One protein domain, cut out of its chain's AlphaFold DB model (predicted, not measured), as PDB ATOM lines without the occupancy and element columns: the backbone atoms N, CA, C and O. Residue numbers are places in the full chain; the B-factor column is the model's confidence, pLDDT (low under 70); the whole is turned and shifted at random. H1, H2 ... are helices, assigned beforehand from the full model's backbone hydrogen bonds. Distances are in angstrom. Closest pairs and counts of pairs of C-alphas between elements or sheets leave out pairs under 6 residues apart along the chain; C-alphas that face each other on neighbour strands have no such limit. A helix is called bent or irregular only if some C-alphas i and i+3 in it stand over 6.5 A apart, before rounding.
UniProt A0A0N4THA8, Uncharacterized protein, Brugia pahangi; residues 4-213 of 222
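This is residues 4 to 213 of the 222 residues of an uncharacterized protein of Brugia pahangi (UniProt A0A0N4THA8). The model is an open frame of long helices: H2 and the bent H4 spread apart as a V with the short H3 at its corner, and the very long H6 runs past the open V without touching a helix. H1 and H8 pack on the early part of H2, while H5 folds back on H4b. The printed part has 210 residues, with nine named helices in order H1 to H9 and no named strand; the class is all helix. It is loose, with a radius of gyration of the C-alphas of 21.8 A and spans of 66 by 50 by 32 A.

H1, residues 4 to 12, touches H2, residues 15 to 42, at a steep tilt of 59 degrees; their closest C-alphas, of Leu 9 and Ser 18, are 5.6 A apart. H2 is the hub, touching three helices. H8, residues 191 to 204, touches H1 at a shallow tilt of 10 degrees, opposite ways, closest at the C-alphas of Val 8 and Ala 197, 4.6 A. H8 touches H2 with residues 197 to 202 alone, closest at the C-alphas of Thr 25 and Leu 202, 5.5 A. H9, residues 210 to 213, only just touches H2, with 3 pairs of C-alphas within 8 A; the closest are those of Gly 40 and Asn 212, 5.5 A. H3, residues 48 to 56, forms a helical hairpin with H4a, residues 58 to 70, at 30 degrees; the C-alphas of Leu 53 and Ala 61, 4.8 A apart, are the closest. H4, residues 58 to 91, was assigned as one helix by its hydrogen bonds but is bent, with C-alphas 70 and 73 7.0 A apart; its arms stand at a shallow tilt of 23 degrees. H4b, residues 73 to 91, touches H5, residues 99 to 122, at a steep tilt of 49 degrees, opposite ways, closest at the C-alphas of Thr 81 and Asp 110, 5.6 A. H6, residues 130 to 172, touches no helix. H7, residues 178 to 181, is close to H2 but not clearly touching it, the closest C-alphas being those of Val 15 and Leu 180, 7.6 A. Each O i to N i+4 pair is within hydrogen-bond range in H1, H2, H4a and H4b; the counts are 3 of 5 in H3, 17 of 20 in H5, 37 of 39 in H6 and 9 of 10 in H8, and H7 and H9 are too short for such a pair.

H1 begins at C-alpha 4 (84.421, 82.326, 99.366). H2 is 41.1 A long, H4b 27.0 A and H5 31.0 A, with a kink of 53 degrees near residue 114. H6 is 59.4 A long, from C-alpha 130 (73.598, 46.967, 116.002), with a kink of 39 degrees near residue 139. H9 ends at C-alpha 213 (60.853, 71.719, 103.340).

The C-alphas of Gln 128 and Gln 181, 67.3 A apart, are the two farthest from each other. The printed part has no cut, and no link is long. Residues 135 to 166 of H6 stand free. The pLDDT is under 70 at residues 95 to 97 and 108 to 145.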
ATOM      1  N   THR A   4      84.835  81.776 100.651       91.56
ATOM      2  CA  THR A   4      84.421  82.326  99.366       91.56
ATOM      3  C   THR A   4      84.942  83.725  99.035       91.56
ATOM      4  O   THR A   4      85.154  83.959  97.846       91.56
ATOM      5  N   PRO A   5      85.236  84.642  99.986       92.94
ATOM      6  CA  PRO A   5      85.834  85.935  99.650       92.94
ATOM      7  C   PRO A   5      87.158  85.793  98.897       92.94
ATOM      8  O   PRO A   5      87.376  86.494  97.914       92.94
ATOM      9  N   THR A   6      88.003  84.839  99.304       92.12
ATOM     10  CA  THR A   6      89.277  84.556  98.632       92.12
ATOM     11  C   THR A   6      89.044  84.063  97.209       92.12
ATOM     12  O   THR A   6      89.673  84.561  96.281       92.12
ATOM     13  N   SER A   7      88.108  83.128  97.019       92.19
ATOM     14  CA  SER A   7      87.776  82.593  95.695       92.19
ATOM     15  C   SER A   7      87.215  83.665  94.760       92.19
ATOM     16  O   SER A   7      87.629  83.727  93.610       92.19
ATOM     17  N   VAL A   8      86.316  84.531  95.239       95.62
ATOM     18  CA  VAL A   8      85.770  85.640  94.439       95.62
ATOM     19  C   VAL A   8      86.889  86.605  94.057       95.62
ATOM     20  O   VAL A   8      87.078  86.876  92.873       95.62
ATOM     21  N   LEU A   9      87.679  87.073  95.030       94.44
ATOM     22  CA  LEU A   9      88.739  88.053  94.789       94.44
ATOM     23  C   LEU A   9      89.819  87.527  93.834       94.44
ATOM     24  O   LEU A   9      90.271  88.277  92.978       94.44
ATOM     25  N   GLN A  10      90.194  86.248  93.921       94.19
ATOM     26  CA  GLN A  10      91.167  85.633  93.007       94.19
ATOM     27  C   GLN A  10      90.688  85.580  91.552       94.19
ATOM     28  O   GLN A  10      91.509  85.634  90.641       94.19
ATOM     29  N   GLN A  11      89.378  85.472  91.319       94.62
ATOM     30  CA  GLN A  11      88.827  85.434  89.964       94.62
ATOM     31  C   GLN A  11      88.757  86.831  89.340       94.62
ATOM     32  O   GLN A  11      89.097  86.997  88.172       94.62
ATOM     33  N   VAL A  12      88.334  87.842  90.106       94.31
ATOM     34  CA  VAL A  12      88.144  89.204  89.576       94.31
ATOM     35  C   VAL A  12      89.334  90.136  89.759       94.31
ATOM     36  O   VAL A  12      89.398  91.166  89.092       94.31
ATOM     37  N   ASN A  13      90.265  89.787  90.650       93.38
ATOM     38  CA  ASN A  13      91.498  90.514  90.952       93.38
ATOM     39  C   ASN A  13      91.305  92.015  91.266       93.38
ATOM     40  O   ASN A  13      92.205  92.821  91.064       93.38
ATOM     41  N   SER A  14      90.121  92.389  91.753       93.75
ATOM     42  CA  SER A  14      89.746  93.756  92.120       93.75
ATOM     43  C   SER A  14      88.790  93.723  93.310       93.75
ATOM     44  O   SER A  14      87.825  92.953  93.334       93.75
ATOM     45  N   VAL A  15      89.042  94.594  94.292       93.38
ATOM     46  CA  VAL A  15      88.197  94.738  95.486       93.38
ATOM     47  C   VAL A  15      86.804  95.239  95.098       93.38
ATOM     48  O   VAL A  15      85.805  94.654  95.511       93.38
ATOM     49  N   GLY A  16      86.717  96.267  94.256       93.94
ATOM     50  CA  GLY A  16      85.458  96.871  93.822       93.94
ATOM     51  C   GLY A  16      84.573  95.891  93.056       93.94
ATOM     52  O   GLY A  16      83.409  95.712  93.420       93.94
ATOM     53  N   LEU A  17      85.129  95.171  92.072       94.50
ATOM     54  CA  LEU A  17      84.356  94.163  91.340       94.50
ATOM     55  C   LEU A  17      83.926  93.003  92.254       94.50
ATOM     56  O   LEU A  17      82.814  92.499  92.112       94.50
ATOM     57  N   SER A  18      84.747  92.616  93.239       95.38
ATOM     58  CA  SER A  18      84.368  91.574  94.202       95.38
ATOM     59  C   SER A  18      83.131  91.965  95.023       95.38
ATOM     60  O   SER A  18      82.223  91.150  95.184       95.38
ATOM     61  N   LEU A  19      83.044  93.222  95.478       95.12
ATOM     62  CA  LEU A  19      81.901  93.742  96.242       95.12
ATOM     63  C   LEU A  19      80.630  93.836  95.387       95.12
ATOM     64  O   LEU A  19      79.535  93.529  95.866       95.12
ATOM     65  N   ILE A  20      80.776  94.209  94.111       96.06
ATOM     66  CA  ILE A  20      79.671  94.186  93.144       96.06
ATOM     67  C   ILE A  20      79.148  92.757  92.988       96.06
ATOM     68  O   ILE A  20      77.942  92.544  93.079       96.06
ATOM     69  N   ILE A  21      80.034  91.770  92.822       96.50
ATOM     70  CA  ILE A  21      79.637  90.361  92.705       96.50
ATOM     71  C   ILE A  21      78.876  89.894  93.940       96.50
ATOM     72  O   ILE A  21      77.813  89.304  93.783       96.50
ATOM     73  N   TRP A  22      79.354  90.205  95.148       96.75
ATOM     74  CA  TRP A  22      78.632  89.884  96.386       96.75
ATOM     75  C   TRP A  22      77.225  90.486  96.426       96.75
ATOM     76  O   TRP A  22      76.277  89.822  96.838       96.75
ATOM     77  N   SER A  23      77.077  91.728  95.966       97.38
ATOM     78  CA  SER A  23      75.779  92.409  95.919       97.38
ATOM     79  C   SER A  23      74.841  91.772  94.888       97.38
ATOM     80  O   SER A  23      73.659  91.564  95.159       97.38
ATOM     81  N   VAL A  24      75.368  91.417  93.714       97.31
ATOM     82  CA  VAL A  24      74.609  90.762  92.641       97.31
ATOM     83  C   VAL A  24      74.172  89.359  93.053       97.31
ATOM     84  O   VAL A  24      73.012  89.007  92.851       97.31
ATOM     85  N   THR A  25      75.049  88.555  93.661       96.44
ATOM     86  CA  THR A  25      74.676  87.208  94.113       96.44
ATOM     87  C   THR A  25      73.655  87.251  95.243       96.44
ATOM     88  O   THR A  25      72.725  86.449  95.222       96.44
ATOM     89  N   ALA A  26      73.743  88.225  96.156       96.06
ATOM     90  CA  ALA A  26      72.718  88.449  97.174       96.06
ATOM     91  C   ALA A  26      71.346  88.756  96.554       96.06
ATOM     92  O   ALA A  26      70.336  88.192  96.974       96.06
ATOM     93  N   LEU A  27      71.307  89.618  95.533       97.31
ATOM     94  CA  LEU A  27      70.071  89.961  94.830       97.31
ATOM     95  C   LEU A  27      69.475  88.745  94.109       97.31
ATOM     96  O   LEU A  27      68.275  88.506  94.212       97.31
ATOM     97  N   ILE A  28      70.302  87.957  93.416       96.12
ATOM     98  CA  ILE A  28      69.856  86.731  92.737       96.12
ATOM     99  C   ILE A  28      69.264  85.743  93.749       96.12
ATOM    100  O   ILE A  28      68.177  85.216  93.519       96.12
ATOM    101  N   SER A  29      69.937  85.522  94.882       95.06
ATOM    102  CA  SER A  29      69.440  84.635  95.938       95.06
ATOM    103  C   SER A  29      68.138  85.137  96.563       95.06
ATOM    104  O   SER A  29      67.250  84.334  96.830       95.06
ATOM    105  N   LEU A  30      67.980  86.451  96.745       94.88
ATOM    106  CA  LEU A  30      66.737  87.043  97.246       94.88
ATOM    107  C   LEU A  30      65.568  86.817  96.276       94.88
ATOM    108  O   LEU A  30      64.480  86.429  96.696       94.88
ATOM    109  N   LEU A  31      65.794  87.031  94.978       95.81
ATOM    110  CA  LEU A  31      64.783  86.779  93.950       95.81
ATOM    111  C   LEU A  31      64.406  85.292  93.890       95.81
ATOM    112  O   LEU A  31      63.220  84.969  93.853       95.81
ATOM    113  N   GLY A  32      65.393  84.391  93.959       93.62
ATOM    114  CA  GLY A  32      65.161  82.945  94.035       93.62
ATOM    115  C   GLY A  32      64.332  82.545  95.258       93.62
ATOM    116  O   GLY A  32      63.371  81.787  95.128       93.62
ATOM    117  N   ALA A  33      64.631  83.134  96.420       92.25
ATOM    118  CA  ALA A  33      63.866  82.925  97.644       92.25
ATOM    119  C   ALA A  33      62.399  83.346  97.485       92.25
ATOM    120  O   ALA A  33      61.513  82.604  97.896       92.25
ATOM    121  N   PHE A  34      62.112  84.486  96.847       92.69
ATOM    122  CA  PHE A  34      60.728  84.906  96.602       92.69
ATOM    123  C   PHE A  34      59.974  83.959  95.666       92.69
ATOM    124  O   PHE A  34      58.837  83.600  95.971       92.69
ATOM    125  N   CYS A  35      60.610  83.494  94.585       92.50
ATOM    126  CA  CYS A  35      60.016  82.474  93.719       92.50
ATOM    127  C   CYS A  35      59.698  81.193  94.503       92.50
ATOM    128  O   CYS A  35      58.647  80.583  94.312       92.50
ATOM    129  N   TYR A  36      60.580  80.798  95.419       91.06
ATOM    130  CA  TYR A  36      60.340  79.640  96.270       91.06
ATOM    131  C   TYR A  36      59.237  79.881  97.292       91.06
ATOM    132  O   TYR A  36      58.413  78.996  97.489       91.06
ATOM    133  N   VAL A  37      59.144  81.061  97.897       89.81
ATOM    134  CA  VAL A  37      58.029  81.400  98.795       89.81
ATOM    135  C   VAL A  37      56.690  81.308  98.054       89.81
ATOM    136  O   VAL A  37      55.742  80.705  98.561       89.81
ATOM    137  N   GLU A  38      56.601  81.829  96.831       90.81
ATOM    138  CA  GLU A  38      55.401  81.696  95.994       90.81
ATOM    139  C   GLU A  38      55.066  80.220  95.717       90.81
ATOM    140  O   GLU A  38      53.918  79.782  95.860       90.81
ATOM    141  N   LEU A  39      56.081  79.417  95.400       90.12
ATOM    142  CA  LEU A  39      55.913  77.999  95.112       90.12
ATOM    143  C   LEU A  39      55.507  77.191  96.356       90.12
ATOM    144  O   LEU A  39      54.611  76.353  96.275       90.12
ATOM    145  N   GLY A  40      56.097  77.480  97.517       88.25
ATOM    146  CA  GLY A  40      55.802  76.822  98.793       88.25
ATOM    147  C   GLY A  40      54.453  77.210  99.392       88.25
ATOM    148  O   GLY A  40      53.807  76.396 100.051       88.25
ATOM    149  N   THR A  41      53.967  78.420  99.113       87.88
ATOM    150  CA  THR A  41      52.615  78.840  99.512       87.88
ATOM    151  C   THR A  41      51.528  78.269  98.596       87.88
ATOM    152  O   THR A  41      50.414  78.012  99.076       87.88
ATOM    153  N   SER A  42      51.860  78.027  97.322       88.69
ATOM    154  CA  SER A  42      50.973  77.450  96.302       88.69
ATOM    155  C   SER A  42      50.894  75.922  96.371       88.69
ATOM    156  O   SER A  42      49.802  75.352  96.326       88.69
ATOM    157  N   ILE A  43      52.036  75.245  96.514       87.50
ATOM    158  CA  ILE A  43      52.154  73.786  96.556       87.50
ATOM    159  C   ILE A  43      52.544  73.357  97.971       87.50
ATOM    160  O   ILE A  43      53.717  73.208  98.308       87.50
ATOM    161  N   ARG A  44      51.534  73.113  98.807       81.44
ATOM    162  CA  ARG A  44      51.720  72.680 100.199       81.44
ATOM    163  C   ARG A  44      51.852  71.166 100.284       81.44
ATOM    164  O   ARG A  44      50.898  70.471 100.626       81.44
ATOM    165  N   ARG A  45      53.009  70.661  99.866       79.94
ATOM    166  CA  ARG A  45      53.393  69.259 100.034       79.94
ATOM    167  C   ARG A  45      54.825  69.172 100.530       79.94
ATOM    168  O   ARG A  45      55.696  69.887 100.036       79.94
ATOM    169  N   SER A  46      55.065  68.245 101.443       77.31
ATOM    170  CA  SER A  46      56.394  67.896 101.919       77.31
ATOM    171  C   SER A  46      57.274  67.401 100.768       77.31
ATOM    172  O   SER A  46      56.810  66.702  99.862       77.31
ATOM    173  N   GLY A  47      58.556  67.769 100.811       80.25
ATOM    174  CA  GLY A  47      59.559  67.389  99.812       80.25
ATOM    175  C   GLY A  47      60.089  68.531  98.939       80.25
ATOM    176  O   GLY A  47      60.917  68.249  98.076       80.25
ATOM    177  N   ALA A  48      59.639  69.777  99.154       86.69
ATOM    178  CA  ALA A  48      60.130  70.997  98.493       86.69
ATOM    179  C   ALA A  48      60.361  70.806  96.979       86.69
ATOM    180  O   ALA A  48      59.412  70.486  96.263       86.69
ATOM    181  N   ASP A  49      61.601  70.926  96.496       89.12
ATOM    182  CA  ASP A  49      61.975  70.779  95.081       89.12
ATOM    183  C   ASP A  49      61.414  69.521  94.425       89.12
ATOM    184  O   ASP A  49      60.874  69.564  93.319       89.12
ATOM    185  N   PHE A  50      61.512  68.383  95.118       89.25
ATOM    186  CA  PHE A  50      61.015  67.121  94.593       89.25
ATOM    187  C   PHE A  50      59.494  67.161  94.447       89.25
ATOM    188  O   PHE A  50      58.957  66.739  93.420       89.25
ATOM    189  N   ALA A  51      58.799  67.716  95.445       88.88
ATOM    190  CA  ALA A  51      57.354  67.875  95.400       88.88
ATOM    191  C   ALA A  51      56.938  68.802  94.251       88.88
ATOM    192  O   ALA A  51      56.021  68.458  93.509       88.88
ATOM    193  N   TYR A  52      57.641  69.918  94.047       91.19
ATOM    194  CA  TYR A  52      57.362  70.869  92.971       91.19
ATOM    195  C   TYR A  52      57.588  70.262  91.586       91.19
ATOM    196  O   TYR A  52      56.733  70.370  90.709       91.19
ATOM    197  N   LEU A  53      58.693  69.540  91.394       92.94
ATOM    198  CA  LEU A  53      59.000  68.887  90.121       92.94
ATOM    199  C   LEU A  53      58.056  67.720  89.810       92.94
ATOM    200  O   LEU A  53      57.804  67.439  88.634       92.94
ATOM    201  N   CYS A  54      57.478  67.071  90.828       91.56
ATOM    202  CA  CYS A  54      56.437  66.059  90.628       91.56
ATOM    203  C   CYS A  54      55.165  66.636  89.984       91.56
ATOM    204  O   CYS A  54      54.501  65.908  89.249       91.56
ATOM    205  N   TYR A  55      54.844  67.921  90.200       89.31
ATOM    206  CA  TYR A  55      53.737  68.587  89.491       89.31
ATOM    207  C   TYR A  55      54.047  68.834  88.013       89.31
ATOM    208  O   TYR A  55      53.122  68.929  87.210       89.31
ATOM    209  N   VAL A  56      55.330  68.918  87.644       91.00
ATOM    210  CA  VAL A  56      55.748  69.028  86.244       91.00
ATOM    211  C   VAL A  56      55.701  67.648  85.596       91.00
ATOM    212  O   VAL A  56      54.825  67.392  84.774       91.00
ATOM    213  N   LYS A  57      56.637  66.755  85.957       93.12
ATOM    214  CA  LYS A  57      56.706  65.353  85.503       93.12
ATOM    215  C   LYS A  57      57.594  64.516  86.433       93.12
ATOM    216  O   LYS A  57      58.735  64.886  86.704       93.12
ATOM    217  N   TYR A  58      57.139  63.312  86.790       92.31
ATOM    218  CA  TYR A  58      57.891  62.370  87.635       92.31
ATOM    219  C   TYR A  58      59.331  62.062  87.170       92.31
ATOM    220  O   TYR A  58      60.222  62.090  88.017       92.31
ATOM    221  N   PRO A  59      59.626  61.816  85.873       95.50
ATOM    222  CA  PRO A  59      61.002  61.562  85.435       95.50
ATOM    223  C   PRO A  59      61.967  62.725  85.700       95.50
ATOM    224  O   PRO A  59      63.139  62.493  85.978       95.50
ATOM    225  N   ILE A  60      61.479  63.970  85.649       94.25
ATOM    226  CA  ILE A  60      62.288  65.168  85.920       94.25
ATOM    227  C   ILE A  60      62.586  65.257  87.418       94.25
ATOM    228  O   ILE A  60      63.734  65.470  87.801       94.25
ATOM    229  N   ALA A  61      61.578  65.024  88.263       93.25
ATOM    230  CA  ALA A  61      61.752  64.973  89.713       93.25
ATOM    231  C   ALA A  61      62.744  63.873  90.134       93.25
ATOM    232  O   ALA A  61      63.607  64.101  90.979       93.25
ATOM    233  N   PHE A  62      62.663  62.699  89.499       93.38
ATOM    234  CA  PHE A  62      63.605  61.602  89.722       93.38
ATOM    235  C   PHE A  62      65.034  61.973  89.301       93.38
ATOM    236  O   PHE A  62      65.971  61.789  90.074       93.38
ATOM    237  N   ALA A  63      65.217  62.552  88.111       94.50
ATOM    238  CA  ALA A  63      66.533  63.002  87.662       94.50
ATOM    239  C   ALA A  63      67.134  64.055  88.609       94.50
ATOM    240  O   ALA A  63      68.308  63.960  88.967       94.50
ATOM    241  N   PHE A  64      66.322  65.014  89.063       92.25
ATOM    242  CA  PHE A  64      66.741  66.044  90.012       92.25
ATOM    243  C   PHE A  64      67.234  65.442  91.331       92.25
ATOM    244  O   PHE A  64      68.350  65.740  91.756       92.25
ATOM    245  N   ILE A  65      66.458  64.545  91.951       91.44
ATOM    246  CA  ILE A  65      66.862  63.942  93.227       91.44
ATOM    247  C   ILE A  65      68.075  63.019  93.066       91.44
ATOM    248  O   ILE A  65      68.933  62.995  93.942       91.44
ATOM    249  N   CYS A  66      68.220  62.329  91.928       93.00
ATOM    250  CA  CYS A  66      69.426  61.558  91.627       93.00
ATOM    251  C   CYS A  66      70.674  62.449  91.574       93.00
ATOM    252  O   CYS A  66      71.675  62.132  92.216       93.00
ATOM    253  N   VAL A  67      70.622  63.576  90.859       93.88
ATOM    254  CA  VAL A  67      71.741  64.534  90.818       93.88
ATOM    255  C   VAL A  67      72.011  65.109  92.212       93.88
ATOM    256  O   VAL A  67      73.168  65.192  92.629       93.88
ATOM    257  N   GLY A  68      70.958  65.421  92.971       88.94
ATOM    258  CA  GLY A  68      71.058  65.849  94.365       88.94
ATOM    259  C   GLY A  68      71.835  64.855  95.232       88.94
ATOM    260  O   GLY A  68      72.838  65.211  95.850       88.94
ATOM    261  N   CYS A  69      71.414  63.589  95.230       86.81
ATOM    262  CA  CYS A  69      71.994  62.524  96.046       86.81
ATOM    263  C   CYS A  69      73.418  62.133  95.640       86.81
ATOM    264  O   CYS A  69      74.243  61.894  96.519       86.81
ATOM    265  N   PHE A  70      73.712  62.042  94.341       86.88
ATOM    266  CA  PHE A  70      75.005  61.533  93.870       86.88
ATOM    267  C   PHE A  70      76.063  62.617  93.670       86.88
ATOM    268  O   PHE A  70      77.251  62.307  93.720       86.88
ATOM    269  N   VAL A  71      75.658  63.868  93.446       90.62
ATOM    270  CA  VAL A  71      76.585  64.953  93.099       90.62
ATOM    271  C   VAL A  71      76.530  66.068  94.131       90.62
ATOM    272  O   VAL A  71      77.547  66.358  94.759       90.62
ATOM    273  N   ILE A  72      75.359  66.675  94.341       88.50
ATOM    274  CA  ILE A  72      75.252  67.932  95.099       88.50
ATOM    275  C   ILE A  72      75.543  67.712  96.588       88.50
ATOM    276  O   ILE A  72      76.476  68.313  97.120       88.50
ATOM    277  N   PHE A  73      74.803  66.830  97.269       83.94
ATOM    278  CA  PHE A  73      74.979  66.632  98.713       83.94
ATOM    279  C   PHE A  73      76.379  66.114  99.087       83.94
ATOM    280  O   PHE A  73      76.980  66.680 100.008       83.94
ATOM    281  N   PRO A  74      76.960  65.111  98.393       84.50
ATOM    282  CA  PRO A  74      78.322  64.670  98.678       84.50
ATOM    283  C   PRO A  74      79.366  65.768  98.439       84.50
ATOM    284  O   PRO A  74      80.279  65.918  99.252       84.50
ATOM    285  N   ALA A  75      79.228  66.561  97.369       88.88
ATOM    286  CA  ALA A  75      80.156  67.651  97.075       88.88
ATOM    287  C   ALA A  75      80.099  68.753  98.144       88.88
ATOM    288  O   ALA A  75      81.144  69.189  98.630       88.88
ATOM    289  N   THR A  76      78.900  69.163  98.567       86.44
ATOM    290  CA  THR A  76      78.733  70.169  99.625       86.44
ATOM    291  C   THR A  76      79.324  69.690 100.949       86.44
ATOM    292  O   THR A  76      80.054  70.443 101.599       86.44
ATOM    293  N   LEU A  77      79.090  68.427 101.329       81.50
ATOM    294  CA  LEU A  77      79.706  67.834 102.521       81.50
ATOM    295  C   LEU A  77      81.234  67.819 102.416       81.50
ATOM    296  O   LEU A  77      81.910  68.240 103.352       81.50
ATOM    297  N   ALA A  78      81.784  67.417 101.268       84.38
ATOM    298  CA  ALA A  78      83.227  67.392 101.047       84.38
ATOM    299  C   ALA A  78      83.861  68.786 101.191       84.38
ATOM    300  O   ALA A  78      84.869  68.925 101.881       84.38
ATOM    301  N   ILE A  79      83.255  69.829 100.610       85.75
ATOM    302  CA  ILE A  79      83.743  71.215 100.727       85.75
ATOM    303  C   ILE A  79      83.720  71.684 102.188       85.75
ATOM    304  O   ILE A  79      84.673  72.313 102.658       85.75
ATOM    305  N   GLN A  80      82.647  71.384 102.923       84.31
ATOM    306  CA  GLN A  80      82.523  71.769 104.330       84.31
ATOM    307  C   GLN A  80      83.565  71.069 105.212       84.31
ATOM    308  O   GLN A  80      84.191  71.726 106.047       84.31
ATOM    309  N   THR A  81      83.790  69.768 105.012       80.00
ATOM    310  CA  THR A  81      84.799  69.006 105.762       80.00
ATOM    311  C   THR A  81      86.218  69.482 105.439       80.00
ATOM    312  O   THR A  81      86.967  69.816 106.355       80.00
ATOM    313  N   GLU A  82      86.542  69.645 104.155       84.75
ATOM    314  CA  GLU A  82      87.838  70.159 103.689       84.75
ATOM    315  C   GLU A  82      88.148  71.534 104.308       84.75
ATOM    316  O   GLU A  82      89.274  71.829 104.719       84.75
ATOM    317  N   THR A  83      87.129  72.387 104.409       85.88
ATOM    318  CA  THR A  83      87.243  73.706 105.036       85.88
ATOM    319  C   THR A  83      87.515  73.598 106.528       85.88
ATOM    320  O   THR A  83      88.396  74.281 107.049       85.88
ATOM    321  N   PHE A  84      86.770  72.743 107.225       83.25
ATOM    322  CA  PHE A  84      86.958  72.512 108.651       83.25
ATOM    323  C   PHE A  84      88.386  72.043 108.955       83.25
ATOM    324  O   PHE A  84      89.043  72.606 109.835       83.25
ATOM    325  N   SER A  85      88.906  71.097 108.174       81.06
ATOM    326  CA  SER A  85      90.277  70.602 108.312       81.06
ATOM    327  C   SER A  85      91.323  71.690 108.061       81.06
ATOM    328  O   SER A  85      92.287  71.799 108.819       81.06
ATOM    329  N   GLU A  86      91.121  72.551 107.057       84.31
ATOM    330  CA  GLU A  86      92.012  73.692 106.803       84.31
ATOM    331  C   GLU A  86      92.064  74.656 108.001       84.31
ATOM    332  O   GLU A  86      93.144  75.101 108.399       84.31
ATOM    333  N   TYR A  87      90.912  74.965 108.607       84.81
ATOM    334  CA  TYR A  87      90.858  75.833 109.785       84.81
ATOM    335  C   TYR A  87      91.453  75.179 111.033       84.81
ATOM    336  O   TYR A  87      92.127  75.872 111.795       84.81
ATOM    337  N   LEU A  88      91.277  73.870 111.234       81.94
ATOM    338  CA  LEU A  88      91.900  73.147 112.349       81.94
ATOM    339  C   LEU A  88      93.427  73.157 112.260       81.94
ATOM    340  O   LEU A  88      94.096  73.491 113.238       81.94
ATOM    341  N   ILE A  89      93.983  72.841 111.088       81.69
ATOM    342  CA  ILE A  89      95.436  72.840 110.862       81.69
ATOM    343  C   ILE A  89      96.019  74.233 111.136       81.69
ATOM    344  O   ILE A  89      97.037  74.357 111.821       81.69
ATOM    345  N   LYS A  90      95.344  75.290 110.656       83.56
ATOM    346  CA  LYS A  90      95.731  76.684 110.925       83.56
ATOM    347  C   LYS A  90      95.625  77.043 112.408       83.56
ATOM    348  O   LYS A  90      96.515  77.712 112.925       83.56
ATOM    349  N   CYS A  91      94.576  76.586 113.094       81.62
ATOM    350  CA  CYS A  91      94.355  76.834 114.519       81.62
ATOM    351  C   CYS A  91      95.480  76.243 115.379       81.62
ATOM    352  O   CYS A  91      96.071  76.952 116.190       81.62
ATOM    353  N   PHE A  92      95.847  74.984 115.132       80.31
ATOM    354  CA  PHE A  92      96.935  74.311 115.845       80.31
ATOM    355  C   PHE A  92      98.334  74.665 115.318       80.31
ATOM    356  O   PHE A  92      99.320  74.110 115.797       80.31
ATOM    357  N   ARG A  93      98.433  75.587 114.346       78.25
ATOM    358  CA  ARG A  93      99.688  76.024 113.707       78.25
ATOM    359  C   ARG A  93     100.574  74.856 113.263       78.25
ATOM    360  O   ARG A  93     101.798  74.931 113.356       78.25
ATOM    361  N   ILE A  94      99.964  73.776 112.776       74.50
ATOM    362  CA  ILE A  94     100.699  72.593 112.328       74.50
ATOM    363  C   ILE A  94     101.408  72.961 111.021       74.50
ATOM    364  O   ILE A  94     100.789  73.036 109.960       74.50
ATOM    365  N   GLN A  95     102.708  73.242 111.104       69.69
ATOM    366  CA  GLN A  95     103.545  73.534 109.944       69.69
ATOM    367  C   GLN A  95     104.058  72.226 109.349       69.69
ATOM    368  O   GLN A  95     104.882  71.532 109.938       69.69
ATOM    369  N   ILE A  96     103.549  71.891 108.168       69.12
ATOM    370  CA  ILE A  96     104.014  70.758 107.372       69.12
ATOM    371  C   ILE A  96     104.690  71.354 106.149       69.12
ATOM    372  O   ILE A  96     104.035  72.018 105.352       69.12
ATOM    373  N   PHE A  97     105.999  71.142 106.032       66.19
ATOM    374  CA  PHE A  97     106.823  71.676 104.940       66.19
ATOM    375  C   PHE A  97     106.644  70.922 103.613       66.19
ATOM    376  O   PHE A  97     107.144  71.359 102.586       66.19
ATOM    377  N   ASP A  98     105.946  69.788 103.645       76.31
ATOM    378  CA  ASP A  98     105.720  68.909 102.503       76.31
ATOM    379  C   ASP A  98     104.233  68.929 102.116       76.31
ATOM    380  O   ASP A  98     103.373  68.449 102.868       76.31
ATOM    381  N   ASP A  99     103.936  69.486 100.941       75.56
ATOM    382  CA  ASP A  99     102.577  69.621 100.410       75.56
ATOM    383  C   ASP A  99     101.868  68.267 100.272       75.56
ATOM    384  O   ASP A  99     100.658  68.171 100.495       75.56
ATOM    385  N   ILE A 100     102.620  67.194 100.002       76.12
ATOM    386  CA  ILE A 100     102.076  65.839  99.877       76.12
ATOM    387  C   ILE A 100     101.580  65.355 101.243       76.12
ATOM    388  O   ILE A 100     100.455  64.869 101.375       76.12
ATOM    389  N   LYS A 101     102.380  65.535 102.300       73.50
ATOM    390  CA  LYS A 101     101.989  65.150 103.666       73.50
ATOM    391  C   LYS A 101     100.835  65.998 104.184       73.50
ATOM    392  O   LYS A 101      99.954  65.472 104.862       73.50
ATOM    393  N   LYS A 102     100.809  67.289 103.838       73.31
ATOM    394  CA  LYS A 102      99.694  68.180 104.168       73.31
ATOM    395  C   LYS A 102      98.398  67.713 103.499       73.31
ATOM    396  O   LYS A 102      97.367  67.664 104.168       73.31
ATOM    397  N   PHE A 103      98.461  67.309 102.228       74.94
ATOM    398  CA  PHE A 103      97.323  66.743 101.503       74.94
ATOM    399  C   PHE A 103      96.784  65.474 102.179       74.94
ATOM    400  O   PHE A 103      95.596  65.408 102.497       74.94
ATOM    401  N   TYR A 104      97.646  64.494 102.476       72.56
ATOM    402  CA  TYR A 104      97.213  63.256 103.135       72.56
ATOM    403  C   TYR A 104      96.689  63.484 104.556       72.56
ATOM    404  O   TYR A 104      95.691  62.873 104.930       72.56
ATOM    405  N   LEU A 105      97.298  64.381 105.342       71.62
ATOM    406  CA  LEU A 105      96.794  64.715 106.677       71.62
ATOM    407  C   LEU A 105      95.393  65.322 106.601       71.62
ATOM    408  O   LEU A 105      94.513  64.928 107.363       71.62
ATOM    409  N   LYS A 106      95.180  66.257 105.671       71.31
ATOM    410  CA  LYS A 106      93.875  66.882 105.469       71.31
ATOM    411  C   LYS A 106      92.827  65.835 105.109       71.31
ATOM    412  O   LYS A 106      91.820  65.737 105.801       71.31
ATOM    413  N   LYS A 107      93.140  64.949 104.155       76.62
ATOM    414  CA  LYS A 107      92.264  63.827 103.790       76.62
ATOM    415  C   LYS A 107      92.026  62.836 104.924       76.62
ATOM    416  O   LYS A 107      90.925  62.311 105.010       76.62
ATOM    417  N   LEU A 108      92.985  62.600 105.818       69.06
ATOM    418  CA  LEU A 108      92.783  61.752 106.999       69.06
ATOM    419  C   LEU A 108      91.865  62.404 108.043       69.06
ATOM    420  O   LEU A 108      91.018  61.714 108.609       69.06
ATOM    421  N   ILE A 109      91.995  63.712 108.285       69.25
ATOM    422  CA  ILE A 109      91.076  64.460 109.161       69.25
ATOM    423  C   ILE A 109      89.675  64.472 108.539       69.25
ATOM    424  O   ILE A 109      88.698  64.166 109.227       69.25
ATOM    425  N   ASP A 110      89.585  64.721 107.230       65.38
ATOM    426  CA  ASP A 110      88.324  64.695 106.491       65.38
ATOM    427  C   ASP A 110      87.668  63.313 106.561       65.38
ATOM    428  O   ASP A 110      86.487  63.183 106.885       65.38
ATOM    429  N   PHE A 111      88.450  62.259 106.324       62.41
ATOM    430  CA  PHE A 111      87.992  60.877 106.371       62.41
ATOM    431  C   PHE A 111      87.615  60.450 107.788       62.41
ATOM    432  O   PHE A 111      86.655  59.716 107.938       62.41
ATOM    433  N   SER A 112      88.280  60.931 108.841       60.12
ATOM    434  CA  SER A 112      87.896  60.665 110.240       60.12
ATOM    435  C   SER A 112      86.522  61.258 110.592       60.12
ATOM    436  O   SER A 112      85.723  60.637 111.298       60.12
ATOM    437  N   LEU A 113      86.206  62.434 110.042       57.72
ATOM    438  CA  LEU A 113      84.908  63.091 110.211       57.72
ATOM    439  C   LEU A 113      83.815  62.433 109.356       57.72
ATOM    440  O   LEU A 113      82.698  62.243 109.838       57.72
ATOM    441  N   LEU A 114      84.150  62.015 108.130       52.84
ATOM    442  CA  LEU A 114      83.246  61.311 107.212       52.84
ATOM    443  C   LEU A 114      83.052  59.827 107.571       52.84
ATOM    444  O   LEU A 114      81.974  59.285 107.344       52.84
ATOM    445  N   CYS A 115      84.029  59.150 108.182       48.56
ATOM    446  CA  CYS A 115      83.946  57.729 108.546       48.56
ATOM    447  C   CYS A 115      82.960  57.441 109.669       48.56
ATOM    448  O   CYS A 115      82.435  56.334 109.726       48.56
ATOM    449  N   LYS A 116      82.612  58.425 110.505       51.31
ATOM    450  CA  LYS A 116      81.450  58.285 111.398       51.31
ATOM    451  C   LYS A 116      80.133  58.143 110.617       51.31
ATOM    452  O   LYS A 116      79.204  57.526 111.124       51.31
ATOM    453  N   LEU A 117      80.079  58.649 109.381       46.19
ATOM    454  CA  LEU A 117      78.955  58.535 108.447       46.19
ATOM    455  C   LEU A 117      79.085  57.302 107.522       46.19
ATOM    456  O   LEU A 117      78.102  56.618 107.262       46.19
ATOM    457  N   TYR A 118      80.298  56.967 107.059       44.59
ATOM    458  CA  TYR A 118      80.548  55.802 106.196       44.59
ATOM    459  C   TYR A 118      80.483  54.468 106.958       44.59
ATOM    460  O   TYR A 118      79.892  53.521 106.453       44.59
ATOM    461  N   TYR A 119      80.976  54.389 108.201       47.41
ATOM    462  CA  TYR A 119      80.794  53.212 109.070       47.41
ATOM    463  C   TYR A 119      79.309  52.979 109.420       47.41
ATOM    464  O   TYR A 119      78.891  51.847 109.631       47.41
ATOM    465  N   PHE A 120      78.486  54.037 109.405       48.22
ATOM    466  CA  PHE A 120      77.026  53.978 109.562       48.22
ATOM    467  C   PHE A 120      76.297  53.455 108.302       48.22
ATOM    468  O   PHE A 120      75.266  52.797 108.421       48.22
ATOM    469  N   ILE A 121      76.838  53.688 107.099       50.66
ATOM    470  CA  ILE A 121      76.249  53.225 105.826       50.66
ATOM    471  C   ILE A 121      76.761  51.827 105.438       50.66
ATOM    472  O   ILE A 121      75.964  50.971 105.054       50.66
ATOM    473  N   TYR A 122      78.067  51.574 105.573       46.28
ATOM    474  CA  TYR A 122      78.733  50.348 105.113       46.28
ATOM    475  C   TYR A 122      78.430  49.125 105.994       46.28
ATOM    476  O   TYR A 122      78.482  47.992 105.525       46.28
ATOM    477  N   LEU A 123      78.033  49.331 107.254       48.16
ATOM    478  CA  LEU A 123      77.700  48.257 108.198       48.16
ATOM    479  C   LEU A 123      76.198  47.893 108.185       48.16
ATOM    480  O   LEU A 123      75.645  47.414 109.170       48.16
ATOM    481  N   ASN A 124      75.531  48.098 107.040       45.62
ATOM    482  CA  ASN A 124      74.193  47.561 106.753       45.62
ATOM    483  C   ASN A 124      74.214  46.166 106.102       45.62
ATOM    484  O   ASN A 124      73.165  45.662 105.706       45.62
ATOM    485  N   PHE A 125      75.369  45.503 106.038       50.41
ATOM    486  CA  PHE A 125      75.449  44.079 105.725       50.41
ATOM    487  C   PHE A 125      76.103  43.330 106.890       50.41
ATOM    488  O   PHE A 125      77.289  43.480 107.147       50.41
ATOM    489  N   SER A 126      75.298  42.499 107.559       45.59
ATOM    490  CA  SER A 126      75.660  41.590 108.656       45.59
ATOM    491  C   SER A 126      75.819  42.215 110.051       45.59
ATOM    492  O   SER A 126      76.888  42.683 110.417       45.59
ATOM    493  N   GLU A 127      74.734  42.154 110.840       48.25
ATOM    494  CA  GLU A 127      74.667  41.667 112.242       48.25
ATOM    495  C   GLU A 127      73.517  42.359 113.008       48.25
ATOM    496  O   GLU A 127      73.447  43.581 113.157       48.25
ATOM    497  N   GLN A 128      72.582  41.561 113.534       49.66
ATOM    498  CA  GLN A 128      71.340  42.025 114.177       49.66
ATOM    499  C   GLN A 128      71.556  42.798 115.498       49.66
ATOM    500  O   GLN A 128      70.652  43.505 115.945       49.66
ATOM    501  N   LYS A 129      72.753  42.740 116.105       42.09
ATOM    502  CA  LYS A 129      73.073  43.391 117.394       42.09
ATOM    503  C   LYS A 129      73.200  44.921 117.335       42.09
ATOM    504  O   LYS A 129      73.108  45.573 118.372       42.09
ATOM    505  N   ILE A 130      73.342  45.520 116.151       47.69
ATOM    506  CA  ILE A 130      73.598  46.967 116.002       47.69
ATOM    507  C   ILE A 130      72.302  47.799 115.890       47.69
ATOM    508  O   ILE A 130      72.322  49.014 116.088       47.69
ATOM    509  N   ARG A 131      71.129  47.167 115.712       42.19
ATOM    510  CA  ARG A 131      69.833  47.882 115.670       42.19
ATOM    511  C   ARG A 131      69.423  48.496 117.013       42.19
ATOM    512  O   ARG A 131      68.870  49.592 117.026       42.19
ATOM    513  N   LEU A 132      69.744  47.845 118.135       41.03
ATOM    514  CA  LEU A 132      69.422  48.360 119.474       41.03
ATOM    515  C   LEU A 132      70.325  49.549 119.852       41.03
ATOM    516  O   LEU A 132      69.853  50.542 120.402       41.03
ATOM    517  N   LEU A 133      71.610  49.485 119.474       39.91
ATOM    518  CA  LEU A 133      72.563  50.579 119.674       39.91
ATOM    519  C   LEU A 133      72.249  51.780 118.764       39.91
ATOM    520  O   LEU A 133      72.445  52.914 119.189       39.91
ATOM    521  N   MET A 134      71.715  51.550 117.555       43.72
ATOM    522  CA  MET A 134      71.213  52.603 116.662       43.72
ATOM    523  C   MET A 134      69.931  53.264 117.171       43.72
ATOM    524  O   MET A 134      69.847  54.484 117.100       43.72
ATOM    525  N   MET A 135      68.961  52.520 117.721       39.44
ATOM    526  CA  MET A 135      67.761  53.131 118.319       39.44
ATOM    527  C   MET A 135      68.097  53.971 119.561       39.44
ATOM    528  O   MET A 135      67.545  55.057 119.729       39.44
ATOM    529  N   LEU A 136      69.052  53.530 120.387       38.00
ATOM    530  CA  LEU A 136      69.528  54.290 121.550       38.00
ATOM    531  C   LEU A 136      70.423  55.483 121.158       38.00
ATOM    532  O   LEU A 136      70.320  56.549 121.769       38.00
ATOM    533  N   ASN A 137      71.239  55.366 120.101       44.53
ATOM    534  CA  ASN A 137      71.997  56.504 119.572       44.53
ATOM    535  C   ASN A 137      71.105  57.514 118.844       44.53
ATOM    536  O   ASN A 137      71.313  58.702 119.022       44.53
ATOM    537  N   PHE A 138      70.075  57.118 118.095       43.47
ATOM    538  CA  PHE A 138      69.179  58.085 117.440       43.47
ATOM    539  C   PHE A 138      68.432  58.978 118.446       43.47
ATOM    540  O   PHE A 138      68.217  60.162 118.180       43.47
ATOM    541  N   PHE A 139      68.088  58.434 119.618       44.56
ATOM    542  CA  PHE A 139      67.429  59.187 120.689       44.56
ATOM    543  C   PHE A 139      68.388  60.092 121.481       44.56
ATOM    544  O   PHE A 139      67.995  61.192 121.866       44.56
ATOM    545  N   SER A 140      69.654  59.694 121.661       47.38
ATOM    546  CA  SER A 140      70.680  60.528 122.316       47.38
ATOM    547  C   SER A 140      71.299  61.580 121.372       47.38
ATOM    548  O   SER A 140      71.636  62.695 121.784       47.38
ATOM    549  N   LEU A 141      71.377  61.283 120.069       53.56
ATOM    550  CA  LEU A 141      71.989  62.150 119.060       53.56
ATOM    551  C   LEU A 141      71.124  63.356 118.713       53.56
ATOM    552  O   LEU A 141      71.686  64.427 118.537       53.56
ATOM    553  N   LYS A 142      69.788  63.261 118.654       57.91
ATOM    554  CA  LYS A 142      68.967  64.457 118.365       57.91
ATOM    555  C   LYS A 142      69.212  65.572 119.381       57.91
ATOM    556  O   LYS A 142      69.362  66.730 118.994       57.91
ATOM    557  N   ILE A 143      69.302  65.233 120.667       64.06
ATOM    558  CA  ILE A 143      69.559  66.216 121.722       64.06
ATOM    559  C   ILE A 143      70.998  66.723 121.618       64.06
ATOM    560  O   ILE A 143      71.196  67.926 121.506       64.06
ATOM    561  N   PHE A 144      72.003  65.847 121.576       65.75
ATOM    562  CA  PHE A 144      73.399  66.288 121.510       65.75
ATOM    563  C   PHE A 144      73.726  67.077 120.230       65.75
ATOM    564  O   PHE A 144      74.295  68.165 120.301       65.75
ATOM    565  N   VAL A 145      73.319  66.572 119.062       67.38
ATOM    566  CA  VAL A 145      73.555  67.198 117.752       67.38
ATOM    567  C   VAL A 145      72.801  68.516 117.631       67.38
ATOM    568  O   VAL A 145      73.404  69.497 117.214       67.38
ATOM    569  N   SER A 146      71.524  68.593 118.030       70.75
ATOM    570  CA  SER A 146      70.796  69.874 117.968       70.75
ATOM    571  C   SER A 146      71.393  70.914 118.915       70.75
ATOM    572  O   SER A 146      71.561  72.065 118.524       70.75
ATOM    573  N   ARG A 147      71.802  70.522 120.130       76.25
ATOM    574  CA  ARG A 147      72.470  71.429 121.077       76.25
ATOM    575  C   ARG A 147      73.812  71.908 120.530       76.25
ATOM    576  O   ARG A 147      74.079  73.106 120.566       76.25
ATOM    577  N   PHE A 148      74.618  71.008 119.968       77.44
ATOM    578  CA  PHE A 148      75.866  71.367 119.296       77.44
ATOM    579  C   PHE A 148      75.624  72.312 118.110       77.44
ATOM    580  O   PHE A 148      76.306  73.326 117.995       77.44
ATOM    581  N   GLN A 149      74.622  72.038 117.271       78.69
ATOM    582  CA  GLN A 149      74.250  72.875 116.127       78.69
ATOM    583  C   GLN A 149      73.817  74.282 116.559       78.69
ATOM    584  O   GLN A 149      74.176  75.263 115.904       78.69
ATOM    585  N   ILE A 150      73.084  74.399 117.670       84.25
ATOM    586  CA  ILE A 150      72.696  75.689 118.255       84.25
ATOM    587  C   ILE A 150      73.946  76.456 118.699       84.25
ATOM    588  O   ILE A 150      74.131  77.605 118.301       84.25
ATOM    589  N   VAL A 151      74.842  75.817 119.457       87.19
ATOM    590  CA  VAL A 151      76.101  76.438 119.905       87.19
ATOM    591  C   VAL A 151      76.960  76.864 118.711       87.19
ATOM    592  O   VAL A 151      77.453  77.991 118.679       87.19
ATOM    593  N   ALA A 152      77.095  76.011 117.694       83.44
ATOM    594  CA  ALA A 152      77.832  76.320 116.473       83.44
ATOM    595  C   ALA A 152      77.207  77.490 115.695       83.44
ATOM    596  O   ALA A 152      77.930  78.311 115.132       83.44
ATOM    597  N   SER A 153      75.876  77.602 115.681       88.88
ATOM    598  CA  SER A 153      75.166  78.729 115.065       88.88
ATOM    599  C   SER A 153      75.453  80.041 115.795       88.88
ATOM    600  O   SER A 153      75.835  81.020 115.155       88.88
ATOM    601  N   PHE A 154      75.374  80.052 117.130       93.19
ATOM    602  CA  PHE A 154      75.753  81.225 117.924       93.19
ATOM    603  C   PHE A 154      77.218  81.608 117.713       93.19
ATOM    604  O   PHE A 154      77.517  82.781 117.496       93.19
ATOM    605  N   ALA A 155      78.124  80.626 117.697       91.00
ATOM    606  CA  ALA A 155      79.536  80.864 117.421       91.00
ATOM    607  C   ALA A 155      79.744  81.524 116.047       91.00
ATOM    608  O   ALA A 155      80.440  82.531 115.963       91.00
ATOM    609  N   LYS A 156      79.082  81.036 114.983       90.25
ATOM    610  CA  LYS A 156      79.151  81.642 113.637       90.25
ATOM    611  C   LYS A 156      78.691  83.103 113.631       90.25
ATOM    612  O   LYS A 156      79.341  83.935 112.992       90.25
ATOM    613  N   ILE A 157      77.604  83.421 114.338       94.25
ATOM    614  CA  ILE A 157      77.080  84.792 114.439       94.25
ATOM    615  C   ILE A 157      78.081  85.690 115.170       94.25
ATOM    616  O   ILE A 157      78.443  86.745 114.653       94.25
ATOM    617  N   ILE A 158      78.586  85.249 116.328       95.56
ATOM    618  CA  ILE A 158      79.566  86.001 117.126       95.56
ATOM    619  C   ILE A 158      80.846  86.244 116.323       95.56
ATOM    620  O   ILE A 158      81.314  87.378 116.246       95.56
ATOM    621  N   THR A 159      81.398  85.215 115.676       93.50
ATOM    622  CA  THR A 159      82.593  85.357 114.833       93.50
ATOM    623  C   THR A 159      82.364  86.363 113.707       93.50
ATOM    624  O   THR A 159      83.225  87.202 113.455       93.50
ATOM    625  N   THR A 160      81.197  86.332 113.062       93.56
ATOM    626  CA  THR A 160      80.862  87.287 111.993       93.56
ATOM    627  C   THR A 160      80.756  88.715 112.533       93.56
ATOM    628  O   THR A 160      81.319  89.633 111.939       93.56
ATOM    629  N   ALA A 161      80.118  88.906 113.690       95.88
ATOM    630  CA  ALA A 161      80.032  90.208 114.347       95.88
ATOM    631  C   ALA A 161      81.421  90.762 114.708       95.88
ATOM    632  O   ALA A 161      81.705  91.925 114.435       95.88
ATOM    633  N   ILE A 162      82.318  89.920 115.241       96.38
ATOM    634  CA  ILE A 162      83.705  90.304 115.543       96.38
ATOM    635  C   ILE A 162      84.430  90.774 114.277       96.38
ATOM    636  O   ILE A 162      85.090  91.812 114.314       96.38
ATOM    637  N   VAL A 163      84.297  90.051 113.159       94.38
ATOM    638  CA  VAL A 163      84.929  90.428 111.881       94.38
ATOM    639  C   VAL A 163      84.420  91.790 111.397       94.38
ATOM    640  O   VAL A 163      85.231  92.639 111.029       94.38
ATOM    641  N   ILE A 164      83.106  92.029 111.452       94.56
ATOM    642  CA  ILE A 164      82.492  93.299 111.036       94.56
ATOM    643  C   ILE A 164      82.973  94.458 111.921       94.56
ATOM    644  O   ILE A 164      83.465  95.463 111.407       94.56
ATOM    645  N   CYS A 165      82.883  94.314 113.247       95.94
ATOM    646  CA  CYS A 165      83.304  95.349 114.195       95.94
ATOM    647  C   CYS A 165      84.799  95.664 114.071       95.94
ATOM    648  O   CYS A 165      85.188  96.830 114.082       95.94
ATOM    649  N   THR A 166      85.634  94.634 113.905       94.56
ATOM    650  CA  THR A 166      87.075  94.810 113.686       94.56
ATOM    651  C   THR A 166      87.324  95.573 112.384       94.56
ATOM    652  O   THR A 166      88.079  96.539 112.387       94.56
ATOM    653  N   GLY A 167      86.640  95.223 111.287       92.31
ATOM    654  CA  GLY A 167      86.743  95.950 110.017       92.31
ATOM    655  C   GLY A 167      86.417  97.442 110.150       92.31
ATOM    656  O   GLY A 167      87.217  98.284 109.746       92.31
ATOM    657  N   PHE A 168      85.293  97.784 110.791       93.62
ATOM    658  CA  PHE A 168      84.939  99.184 111.055       93.62
ATOM    659  C   PHE A 168      85.955  99.892 111.952       93.62
ATOM    660  O   PHE A 168      86.268 101.057 111.710       93.62
ATOM    661  N   TYR A 169      86.505  99.197 112.950       94.50
ATOM    662  CA  TYR A 169      87.528  99.766 113.817       94.50
ATOM    663  C   TYR A 169      88.778 100.194 113.029       94.50
ATOM    664  O   TYR A 169      89.255 101.319 113.190       94.50
ATOM    665  N   PHE A 170      89.274  99.335 112.133       92.62
ATOM    666  CA  PHE A 170      90.441  99.635 111.295       92.62
ATOM    667  C   PHE A 170      90.197 100.797 110.319       92.62
ATOM    668  O   PHE A 170      91.086 101.625 110.116       92.62
ATOM    669  N   ILE A 171      88.991 100.900 109.758       91.19
ATOM    670  CA  ILE A 171      88.638 101.982 108.827       91.19
ATOM    671  C   ILE A 171      88.491 103.320 109.564       91.19
ATOM    672  O   ILE A 171      89.074 104.314 109.140       91.19
ATOM    673  N   ILE A 172      87.731 103.354 110.664       92.06
ATOM    674  CA  ILE A 172      87.341 104.604 111.336       92.06
ATOM    675  C   ILE A 172      88.455 105.130 112.244       92.06
ATOM    676  O   ILE A 172      88.755 106.320 112.212       92.06
ATOM    677  N   PHE A 173      89.062 104.268 113.066       92.00
ATOM    678  CA  PHE A 173      90.004 104.712 114.102       92.00
ATOM    679  C   PHE A 173      91.462 104.655 113.656       92.00
ATOM    680  O   PHE A 173      92.254 105.493 114.079       92.00
ATOM    681  N   LYS A 174      91.835 103.677 112.822       89.81
ATOM    682  CA  LYS A 174      93.206 103.566 112.304       89.81
ATOM    683  C   LYS A 174      93.417 104.223 110.941       89.81
ATOM    684  O   LYS A 174      94.562 104.480 110.582       89.81
ATOM    685  N   GLY A 175      92.348 104.488 110.186       86.44
ATOM    686  CA  GLY A 175      92.447 105.073 108.849       86.44
ATOM    687  C   GLY A 175      93.151 104.169 107.828       86.44
ATOM    688  O   GLY A 175      93.687 104.666 106.840       86.44
ATOM    689  N   GLU A 176      93.175 102.847 108.041       87.69
ATOM    690  CA  GLU A 176      93.822 101.884 107.134       87.69
ATOM    691  C   GLU A 176      92.959 101.634 105.878       87.69
ATOM    692  O   GLU A 176      92.361 100.576 105.695       87.69
ATOM    693  N   ILE A 177      92.888 102.629 104.987       86.75
ATOM    694  CA  ILE A 177      92.067 102.606 103.758       86.75
ATOM    695  C   ILE A 177      92.858 102.282 102.482       86.75
ATOM    696  O   ILE A 177      92.346 102.460 101.381       86.75
ATOM    697  N   GLN A 178      94.096 101.797 102.600       85.38
ATOM    698  CA  GLN A 178      94.979 101.524 101.452       85.38
ATOM    699  C   GLN A 178      94.327 100.571 100.434       85.38
ATOM    700  O   GLN A 178      94.369 100.813  99.232       85.38
ATOM    701  N   ASN A 179      93.616  99.548 100.920       82.56
ATOM    702  CA  ASN A 179      92.888  98.589 100.081       82.56
ATOM    703  C   ASN A 179      91.643  99.180  99.383       82.56
ATOM    704  O   ASN A 179      91.046  98.520  98.537       82.56
ATOM    705  N   LEU A 180      91.228 100.399  99.753       84.75
ATOM    706  CA  LEU A 180      90.031 101.080  99.248       84.75
ATOM    707  C   LEU A 180      90.342 102.282  98.341       84.75
ATOM    708  O   LEU A 180      89.416 102.870  97.793       84.75
ATOM    709  N   GLN A 181      91.609 102.665  98.164       83.19
ATOM    710  CA  GLN A 181      91.965 103.810  97.314       83.19
ATOM    711  C   GLN A 181      91.809 103.483  95.823       83.19
ATOM    712  O   GLN A 181      91.210 104.258  95.083       83.19
ATOM    713  N   ASN A 182      92.247 102.291  95.412       85.94
ATOM    714  CA  ASN A 182      92.219 101.840  94.023       85.94
ATOM    715  C   ASN A 182      91.377 100.566  93.861       85.94
ATOM    716  O   ASN A 182      91.855  99.509  93.450       85.94
ATOM    717  N   ILE A 183      90.094 100.648  94.213       90.75
ATOM    718  CA  ILE A 183      89.222  99.465  94.280       90.75
ATOM    719  C   ILE A 183      89.065  98.726  92.942       90.75
ATOM    720  O   ILE A 183      88.850  97.515  92.959       90.75
ATOM    721  N   MET A 184      89.182  99.406  91.799       91.38
ATOM    722  CA  MET A 184      89.004  98.812  90.463       91.38
ATOM    723  C   MET A 184      90.322  98.468  89.752       91.38
ATOM    724  O   MET A 184      90.296  97.997  88.611       91.38
ATOM    725  N   ASP A 185      91.475  98.661  90.393       88.38
ATOM    726  CA  ASP A 185      92.754  98.329  89.766       88.38
ATOM    727  C   ASP A 185      92.891  96.815  89.579       88.38
ATOM    728  O   ASP A 185      92.491  96.025  90.433       88.38
ATOM    729  N   GLY A 186      93.439  96.402  88.432       86.38
ATOM    730  CA  GLY A 186      93.682  94.988  88.126       86.38
ATOM    731  C   GLY A 186      92.437  94.165  87.777       86.38
ATOM    732  O   GLY A 186      92.552  92.941  87.670       86.38
ATOM    733  N   THR A 187      91.283  94.816  87.569       91.12
ATOM    734  CA  THR A 187      89.996  94.158  87.299       91.12
ATOM    735  C   THR A 187      90.063  93.204  86.104       91.12
ATOM    736  O   THR A 187      90.365  93.595  84.975       91.12
ATOM    737  N   GLN A 188      89.680  91.950  86.337       89.69
ATOM    738  CA  GLN A 188      89.509  90.929  85.309       89.69
ATOM    739  C   GLN A 188      88.033  90.815  84.915       89.69
ATOM    740  O   GLN A 188      87.217  90.271  85.655       89.69
ATOM    741  N   VAL A 189      87.695  91.296  83.716       91.00
ATOM    742  CA  VAL A 189      86.309  91.321  83.197       91.00
ATOM    743  C   VAL A 189      86.030  90.161  82.227       91.00
ATOM    744  O   VAL A 189      85.042  90.151  81.499       91.00
ATOM    745  N   ARG A 190      86.913  89.157  82.163       94.12
ATOM    746  CA  ARG A 190      86.690  88.015  81.265       94.12
ATOM    747  C   ARG A 190      85.434  87.254  81.713       94.12
ATOM    748  O   ARG A 190      85.356  86.900  82.892       94.12
ATOM    749  N   PRO A 191      84.507  86.914  80.796       93.25
ATOM    750  CA  PRO A 191      83.242  86.273  81.157       93.25
ATOM    751  C   PRO A 191      83.406  85.021  82.025       93.25
ATOM    752  O   PRO A 191      82.687  84.857  83.004       93.25
ATOM    753  N   GLY A 192      84.400  84.173  81.731       94.81
ATOM    754  CA  GLY A 192      84.665  82.962  82.515       94.81
ATOM    755  C   GLY A 192      85.023  83.236  83.981       94.81
ATOM    756  O   GLY A 192      84.514  82.555  84.867       94.81
ATOM    757  N   HIS A 193      85.837  84.261  84.249       94.69
ATOM    758  CA  HIS A 193      86.210  84.637  85.617       94.69
ATOM    759  C   HIS A 193      85.030  85.242  86.381       94.69
ATOM    760  O   HIS A 193      84.813  84.903  87.543       94.69
ATOM    761  N   ILE A 194      84.221  86.072  85.716       95.50
ATOM    762  CA  ILE A 194      83.007  86.643  86.315       95.50
ATOM    763  C   ILE A 194      82.023  85.530  86.687       95.50
ATOM    764  O   ILE A 194      81.527  85.502  87.809       95.50
ATOM    765  N   ILE A 195      81.773  84.582  85.781       95.75
ATOM    766  CA  ILE A 195      80.855  83.462  86.027       95.75
ATOM    767  C   ILE A 195      81.362  82.586  87.182       95.75
ATOM    768  O   ILE A 195      80.591  82.248  88.078       95.75
ATOM    769  N   ALA A 196      82.659  82.262  87.219       95.12
ATOM    770  CA  ALA A 196      83.247  81.496  88.319       95.12
ATOM    771  C   ALA A 196      83.111  82.222  89.671       95.12
ATOM    772  O   ALA A 196      82.782  81.604  90.686       95.12
ATOM    773  N   ALA A 197      83.315  83.541  89.683       95.94
ATOM    774  CA  ALA A 197      83.125  84.369  90.867       95.94
ATOM    775  C   ALA A 197      81.650  84.430  91.307       95.94
ATOM    776  O   ALA A 197      81.373  84.343  92.503       95.94
ATOM    777  N   LEU A 198      80.704  84.503  90.365       96.25
ATOM    778  CA  LEU A 198      79.269  84.422  90.653       96.25
ATOM    779  C   LEU A 198      78.898  83.076  91.284       96.25
ATOM    780  O   LEU A 198      78.205  83.069  92.296       96.25
ATOM    781  N   PHE A 199      79.398  81.948  90.767       94.38
ATOM    782  CA  PHE A 199      79.165  80.631  91.378       94.38
ATOM    783  C   PHE A 199      79.713  80.545  92.808       94.38
ATOM    784  O   PHE A 199      79.021  80.066  93.707       94.38
ATOM    785  N   ALA A 200      80.924  81.058  93.048       94.19
ATOM    786  CA  ALA A 200      81.502  81.109  94.391       94.19
ATOM    787  C   ALA A 200      80.691  82.011  95.345       94.19
ATOM    788  O   ALA A 200      80.527  81.696  96.529       94.19
ATOM    789  N   GLY A 201      80.163  83.128  94.836       94.81
ATOM    790  CA  GLY A 201      79.275  84.010  95.586       94.81
ATOM    791  C   GLY A 201      77.936  83.341  95.907       94.81
ATOM    792  O   GLY A 201      77.540  83.337  97.068       94.81
ATOM    793  N   LEU A 202      77.283  82.707  94.929       94.12
ATOM    794  CA  LEU A 202      76.012  81.991  95.109       94.12
ATOM    795  C   LEU A 202      76.132  80.838  96.112       94.12
ATOM    796  O   LEU A 202      75.268  80.703  96.971       94.12
ATOM    797  N   PHE A 203      77.240  80.089  96.097       92.12
ATOM    798  CA  PHE A 203      77.519  79.058  97.107       92.12
ATOM    799  C   PHE A 203      77.521  79.615  98.543       92.12
ATOM    800  O   PHE A 203      77.220  78.909  99.499       92.12
ATOM    801  N   SER A 204      77.851  80.897  98.725       92.19
ATOM    802  CA  SER A 204      77.837  81.525 100.054       92.19
ATOM    803  C   SER A 204      76.445  81.827 100.580       92.19
ATOM    804  O   SER A 204      76.301  81.978 101.793       92.19
ATOM    805  N   TYR A 205      75.482  81.976  99.675       91.88
ATOM    806  CA  TYR A 205      74.089  82.275  99.977       91.88
ATOM    807  C   TYR A 205      73.209  81.022  99.943       91.88
ATOM    808  O   TYR A 205      72.000  81.149 100.078       91.88
ATOM    809  N   ASP A 206      73.796  79.835  99.774       88.19
ATOM    810  CA  ASP A 206      73.087  78.557  99.762       88.19
ATOM    811  C   ASP A 206      72.212  78.350 101.014       88.19
ATOM    812  O   ASP A 206      72.599  78.726 102.128       88.19
ATOM    813  N   GLY A 207      71.035  77.747 100.825       85.38
ATOM    814  CA  GLY A 207      70.062  77.454 101.885       85.38
ATOM    815  C   GLY A 207      68.832  78.371 101.955       85.38
ATOM    816  O   GLY A 207      68.076  78.306 102.926       85.38
ATOM    817  N   TRP A 208      68.612  79.228 100.955       86.56
ATOM    818  CA  TRP A 208      67.424  80.093 100.856       86.56
ATOM    819  C   TRP A 208      66.120  79.319 100.559       86.56
ATOM    820  O   TRP A 208      65.027  79.828 100.795       86.56
ATOM    821  N   ASP A 209      66.236  78.086 100.083       85.12
ATOM    822  CA  ASP A 209      65.182  77.128  99.739       85.12
ATOM    823  C   ASP A 209      64.729  76.249 100.923       85.12
ATOM    824  O   ASP A 209      63.659  75.639 100.884       85.12
ATOM    825  N   VAL A 210      65.501  76.207 102.016       81.56
ATOM    826  CA  VAL A 210      65.296  75.274 103.144       81.56
ATOM    827  C   VAL A 210      63.937  75.446 103.836       81.56
ATOM    828  O   VAL A 210      63.354  74.470 104.313       81.56
ATOM    829  N   LEU A 211      63.389  76.664 103.870       75.19
ATOM    830  CA  LEU A 211      62.084  76.937 104.489       75.19
ATOM    831  C   LEU A 211      60.949  76.145 103.831       75.19
ATOM    832  O   LEU A 211      59.993  75.750 104.499       75.19
ATOM    833  N   ASN A 212      61.080  75.850 102.539       83.00
ATOM    834  CA  ASN A 212      60.057  75.145 101.786       83.00
ATOM    835  C   ASN A 212      59.906  73.681 102.200       83.00
ATOM    836  O   ASN A 212      58.828  73.114 102.030       83.00
ATOM    837  N   PHE A 213      60.930  73.082 102.812       79.19
ATOM    838  CA  PHE A 213      60.853  71.719 103.340       79.19
ATOM    839  C   PHE A 213      59.941  71.608 104.570       79.19
ATOM    840  O   PHE A 213      59.409  70.530 104.825       79.19
TER     841      PHE A 213